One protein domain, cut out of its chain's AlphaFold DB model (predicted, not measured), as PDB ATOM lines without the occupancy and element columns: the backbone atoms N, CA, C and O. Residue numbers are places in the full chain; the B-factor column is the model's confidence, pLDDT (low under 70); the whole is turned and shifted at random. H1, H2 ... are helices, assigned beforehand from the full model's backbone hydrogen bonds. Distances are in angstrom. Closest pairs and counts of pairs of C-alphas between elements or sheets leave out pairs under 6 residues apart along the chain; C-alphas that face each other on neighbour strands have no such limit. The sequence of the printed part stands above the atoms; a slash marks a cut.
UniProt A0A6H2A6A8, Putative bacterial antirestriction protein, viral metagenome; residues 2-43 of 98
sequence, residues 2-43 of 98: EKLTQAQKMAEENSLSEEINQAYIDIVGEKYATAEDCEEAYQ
ATOM      1  N   GLU A   2     261.406 235.160 282.802       83.38
ATOM      2  CA  GLU A   2     262.347 235.448 281.721       83.38
ATOM      3  C   GLU A   2     262.652 236.951 281.739       83.38
ATOM      4  O   GLU A   2     261.782 237.750 282.092       83.38
ATOM      5  N   LYS A   3     263.909 237.333 281.505       87.44
ATOM      6  CA  LYS A   3     264.287 238.750 281.480       87.44
ATOM      7  C   LYS A   3     263.899 239.318 280.117       87.44
ATOM      8  O   LYS A   3     264.258 238.706 279.118       87.44
ATOM      9  N   LEU A   4     263.240 240.478 280.102       91.19
ATOM     10  CA  LEU A   4     262.948 241.210 278.866       91.19
ATOM     11  C   LEU A   4     264.241 241.560 278.113       91.19
ATOM     12  O   LEU A   4     265.249 241.923 278.743       91.19
ATOM     13  N   THR A   5     264.183 241.479 276.784       96.56
ATOM     14  CA  THR A   5     265.226 241.982 275.874       96.56
ATOM     15  C   THR A   5     265.313 243.513 275.953       96.56
ATOM     16  O   THR A   5     264.480 244.163 276.589       96.56
ATOM     17  N   GLN A   6     266.349 244.122 275.367       97.31
ATOM     18  CA  GLN A   6     266.416 245.586 275.291       97.31
ATOM     19  C   GLN A   6     265.278 246.150 274.433       97.31
ATOM     20  O   GLN A   6     264.607 247.073 274.883       97.31
ATOM     21  N   ALA A   7     265.004 245.548 273.272       97.88
ATOM     22  CA  ALA A   7     263.914 245.961 272.391       97.88
ATOM     23  C   ALA A   7     262.545 245.932 273.097       97.88
ATOM     24  O   ALA A   7     261.771 246.876 272.980       97.88
ATOM     25  N   GLN A   8     262.282 244.903 273.915       98.06
ATOM     26  CA  GLN A   8     261.055 244.812 274.716       98.06
ATOM     27  C   GLN A   8     260.937 245.925 275.754       98.06
ATOM     28  O   GLN A   8     259.851 246.453 275.952       98.06
ATOM     29  N   LYS A   9     262.043 246.296 276.406       97.94
ATOM     30  CA  LYS A   9     262.047 247.420 277.356       97.94
ATOM     31  C   LYS A   9     261.813 248.746 276.642       97.94
ATOM     32  O   LYS A   9     261.035 249.552 277.124       97.94
ATOM     33  N   MET A  10     262.441 248.953 275.484       98.25
ATOM     34  CA  MET A  10     262.229 250.164 274.687       98.25
ATOM     35  C   MET A  10     260.769 250.292 274.234       98.25
ATOM     36  O   MET A  10     260.208 251.375 274.326       98.25
ATOM     37  N   ALA A  11     260.124 249.185 273.850       98.12
ATOM     38  CA  ALA A  11     258.705 249.159 273.487       98.12
ATOM     39  C   ALA A  11     257.745 249.427 274.670       98.12
ATOM     40  O   ALA A  11     256.569 249.712 274.458       98.12
ATOM     41  N   GLU A  12     258.212 249.331 275.923       97.94
ATOM     42  CA  GLU A  12     257.460 249.797 277.100       97.94
ATOM     43  C   GLU A  12     257.611 251.316 277.326       97.94
ATOM     44  O   GLU A  12     256.825 251.904 278.073       97.94
ATOM     45  N   GLU A  13     258.607 251.949 276.697       98.00
ATOM     46  CA  GLU A  13     258.999 253.350 276.899       98.00
ATOM     47  C   GLU A  13     258.624 254.266 275.721       98.00
ATOM     48  O   GLU A  13     258.439 255.464 275.936       98.00
ATOM     49  N   ASN A  14     258.466 253.724 274.507       97.75
ATOM     50  CA  ASN A  14     258.069 254.459 273.303       97.75
ATOM     51  C   ASN A  14     256.819 253.868 272.632       97.75
ATOM     52  O   ASN A  14     256.269 252.854 273.060       97.75
ATOM     53  N   SER A  15     256.341 254.519 271.570       97.88
ATOM     54  CA  SER A  15     255.136 254.096 270.843       97.88
ATOM     55  C   SER A  15     255.410 253.043 269.755       97.88
ATOM     56  O   SER A  15     254.519 252.754 268.949       97.88
ATOM     57  N   LEU A  16     256.632 252.502 269.683       98.31
ATOM     58  CA  LEU A  16     257.102 251.627 268.607       98.31
ATOM     59  C   LEU A  16     257.077 250.148 269.014       98.31
ATOM     60  O   LEU A  16     257.112 249.793 270.191       98.31
ATOM     61  N   SER A  17     257.015 249.256 268.023       98.44
ATOM     62  CA  SER A  17     256.997 247.811 268.269       98.44
ATOM     63  C   SER A  17     258.379 247.263 268.652       98.44
ATOM     64  O   SER A  17     259.402 247.932 268.489       98.44
ATOM     65  N   GLU A  18     258.423 246.025 269.156       98.06
ATOM     66  CA  GLU A  18     259.687 245.336 269.462       98.06
ATOM     67  C   GLU A  18     260.567 245.212 268.208       98.06
ATOM     68  O   GLU A  18     261.772 245.415 268.288       98.06
ATOM     69  N   GLU A  19     259.968 244.949 267.045       98.56
ATOM     70  CA  GLU A  19     260.679 244.787 265.775       98.56
ATOM     71  C   GLU A  19     261.369 246.081 265.331       98.56
ATOM     72  O   GLU A  19     262.533 246.046 264.940       98.56
ATOM     73  N   ILE A  20     260.696 247.230 265.456       98.69
ATOM     74  CA  ILE A  20     261.283 248.534 265.105       98.69
ATOM     75  C   ILE A  20     262.433 248.863 266.063       98.69
ATOM     76  O   ILE A  20     263.513 249.268 265.638       98.69
ATOM     77  N   ASN A  21     262.227 248.638 267.364       98.62
ATOM     78  CA  ASN A  21     263.267 248.858 268.364       98.62
ATOM     79  C   ASN A  21     264.478 247.936 268.146       98.62
ATOM     80  O   ASN A  21     265.616 248.374 268.309       98.62
ATOM     81  N   GLN A  22     264.254 246.684 267.741       98.62
ATOM     82  CA  GLN A  22     265.332 245.757 267.410       98.62
ATOM     83  C   GLN A  22     266.097 246.198 266.157       98.62
ATOM     84  O   GLN A  22     267.324 246.221 266.186       98.62
ATOM     85  N   ALA A  23     265.400 246.628 265.103       98.62
ATOM     86  CA  ALA A  23     266.031 247.148 263.891       98.62
ATOM     87  C   ALA A  23     266.935 248.360 264.185       98.62
ATOM     88  O   ALA A  23     268.059 248.437 263.688       98.62
ATOM     89  N   TYR A  24     266.494 249.266 265.063       98.50
ATOM     90  CA  TYR A  24     267.312 250.393 265.512       98.50
ATOM     91  C   TYR A  24     268.555 249.948 266.298       98.50
ATOM     92  O   TYR A  24     269.657 250.455 266.071       98.50
ATOM     93  N   ILE A  25     268.405 248.966 267.197       98.31
ATOM     94  CA  ILE A  25     269.529 248.358 267.927       98.31
ATOM     95  C   ILE A  25     270.544 247.740 266.959       98.31
ATOM     96  O   ILE A  25     271.744 247.845 267.210       98.31
ATOM     97  N   ASP A  26     270.103 247.121 265.867       98.31
ATOM     98  CA  ASP A  26     271.002 246.485 264.900       98.31
ATOM     99  C   ASP A  26     271.860 247.510 264.136       98.31
ATOM    100  O   ASP A  26     273.014 247.223 263.807       98.31
ATOM    101  N   ILE A  27     271.338 248.722 263.919       97.31
ATOM    102  CA  ILE A  27     272.046 249.836 263.267       97.31
ATOM    103  C   ILE A  27     272.990 250.545 264.248       97.31
ATOM    104  O   ILE A  27     274.170 250.751 263.960       97.31
ATOM    105  N   VAL A  28     272.475 250.934 265.415       96.94
ATOM    106  CA  VAL A  28     273.165 251.828 266.364       96.94
ATOM    107  C   VAL A  28     274.005 251.058 267.392       96.94
ATOM    108  O   VAL A  28     274.999 251.560 267.926       96.94
ATOM    109  N   GLY A  29     273.644 249.802 267.644       97.50
ATOM    110  CA  GLY A  29     274.238 248.920 268.640       97.50
ATOM    111  C   GLY A  29     273.584 249.049 270.020       97.50
ATOM    112  O   GLY A  29     273.349 250.148 270.521       97.50
ATOM    113  N   GLU A  30     273.393 247.910 270.696       96.00
ATOM    114  CA  GLU A  30     272.731 247.782 272.018       96.00
ATOM    115  C   GLU A  30     273.275 248.758 273.075       96.00
ATOM    116  O   GLU A  30     272.534 249.287 273.901       96.00
ATOM    117  N   LYS A  31     274.575 249.062 273.029       97.31
ATOM    118  CA  LYS A  31     275.211 249.991 273.970       97.31
ATOM    119  C   LYS A  31     274.718 251.440 273.835       97.31
ATOM    120  O   LYS A  31     274.806 252.184 274.811       97.31
ATOM    121  N   TYR A  32     274.305 251.845 272.640       96.56
ATOM    122  CA  TYR A  32     274.014 253.236 272.294       96.56
ATOM    123  C   TYR A  32     272.527 253.477 272.028       96.56
ATOM    124  O   TYR A  32     272.078 254.604 272.179       96.56
ATOM    125  N   ALA A  33     271.769 252.434 271.691       97.62
ATOM    126  CA  ALA A  33     270.346 252.545 271.417       97.62
ATOM    127  C   ALA A  33     269.527 252.912 272.671       97.62
ATOM    128  O   ALA A  33     269.573 252.211 273.691       97.62
ATOM    129  N   THR A  34     268.729 253.977 272.567       98.19
ATOM    130  CA  THR A  34     267.714 254.373 273.553       98.19
ATOM    131  C   THR A  34     266.323 254.387 272.915       98.19
ATOM    132  O   THR A  34     266.194 254.504 271.696       98.19
ATOM    133  N   ALA A  35     265.270 254.240 273.727       98.31
ATOM    134  CA  ALA A  35     263.888 254.258 273.239       98.31
ATOM    135  C   ALA A  35     263.501 255.611 272.614       98.31
ATOM    136  O   ALA A  35     262.789 255.628 271.612       98.31
ATOM    137  N   GLU A  36     263.998 256.708 273.196       98.25
ATOM    138  CA  GLU A  36     263.795 258.086 272.731       98.25
ATOM    139  C   GLU A  36     264.470 258.305 271.374       98.25
ATOM    140  O   GLU A  36     263.788 258.648 270.411       98.25
ATOM    141  N   ASP A  37     265.768 257.994 271.253       98.12
ATOM    142  CA  ASP A  37     266.492 258.183 269.989       98.12
ATOM    143  C   ASP A  37     265.903 257.313 268.863       98.12
ATOM    144  O   ASP A  37     265.860 257.735 267.710       98.12
ATOM    145  N   CYS A  38     265.416 256.108 269.187       98.44
ATOM    146  CA  CYS A  38     264.714 255.240 268.240       98.44
ATOM    147  C   CYS A  38     263.426 255.894 267.711       98.44
ATOM    148  O   CYS A  38     263.210 255.944 266.499       98.44
ATOM    149  N   GLU A  39     262.584 256.413 268.612       98.38
ATOM    150  CA  GLU A  39     261.312 257.050 268.252       98.38
ATOM    151  C   GLU A  39     261.523 258.332 267.441       98.38
ATOM    152  O   GLU A  39     260.799 258.565 266.475       98.38
ATOM    153  N   GLU A  40     262.550 259.119 267.768       98.19
ATOM    154  CA  GLU A  40     262.910 260.317 267.005       98.19
ATOM    155  C   GLU A  40     263.549 260.000 265.643       98.19
ATOM    156  O   GLU A  40     263.337 260.733 264.674       98.19
ATOM    157  N   ALA A  41     264.340 258.926 265.549       98.31
ATOM    158  CA  ALA A  41     265.018 258.545 264.314       98.31
ATOM    159  C   ALA A  41     264.071 257.918 263.285       98.31
ATOM    160  O   ALA A  41     264.320 258.057 262.085       98.31
ATOM    161  N   TYR A  42     263.038 257.194 263.725       98.50
ATOM    162  CA  TYR A  42     262.227 256.335 262.864       98.50
ATOM    163  C   TYR A  42     261.496 257.109 261.758       98.50
ATOM    164  O   TYR A  42     260.805 258.091 262.013       98.50
ATOM    165  N   GLN A  43     261.639 256.644 260.515       98.31
ATOM    166  CA  GLN A  43     261.076 257.275 259.313       98.31
ATOM    167  C   GLN A  43     260.004 256.435 258.623       98.31
ATOM    168  O   GLN A  43     259.383 256.904 257.679       98.31
TER     169      GLN A  43
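Overview. This is residues 2 to 43 of the 98 residues of the protein "Putative bacterial antirestriction protein" of viral metagenome (UniProt A0A6H2A6A8). Three short helices, each set crosswise to the other two, make a small cluster in which their centres form a triangle, and the first printed residues, 2 to 5, lead into it as a tail at one end. That tail and the last residue, Gln 43, lie at opposite ends of the longest axis. The printed part has 42 residues, with three named helices in the order H1, H2, H3, and no named strand; 26 residues are in the helices and the class is all helix. The whole is compact, with a radius of gyration of the C-alphas of 9.0 A, yet elongated in outline, spanning 31 by 20 by 14 A.

Arrangement. Start past the first four printed residues, at H1, residues 6 to 13, and go on to H2, residues 18 to 28. These two touch, and their closest C-alphas, those of Ala 7 and Asn 21, are 5.0 A apart. Their lines stand at a steep tilt of 61 degrees, and they run opposite ways. Next look at H3, residues 35 to 41, which touches H1: the closest C-alphas are those of Met 10 and Ala 35, 4.6 A apart. H1 and H3 are about perpendicular, at 86 degrees. H2 and H3 only just touch, with 3 pairs of C-alphas within 8 A, the closest being those of Tyr 24 and Cys 38 at 6.1 A. Their lines are about perpendicular, at 73 degrees. The helix packing is mostly crossed, with 0 of the 3 touching pairs at a shallow tilt. In the backbones of H1, H2 and H3, every O i to N i+4 pair is within hydrogen-bond range.

Along the chain. Find C-alpha 6 at (266.416, 245.586, 275.291); from there H1 runs through eight residues to Glu 13, 10.9 A from first to last C-alpha. Go on to C-alpha 18 at (259.687, 245.336, 269.462), where H2, the longest helix with 11 residues, begins; it ends at Val 28 and measures 15.3 A. H3 begins at Ala 35 and ends at C-alpha 41, at (265.018, 258.545, 264.314), a length of 10.0 A.

Size, cuts and confidence. The two C-alphas farthest apart are those of Glu 2 and Gln 43, the first and last printed residues, at 31.3 A. The printed part has no cut. The link from H1 to H2 is tight, with 4 residues, and the link from H2 to H3 is short, with 6. Look in the B-factor column for the pLDDT: its mean over the printed part of this model is 97.2, and no printed residue is under 70.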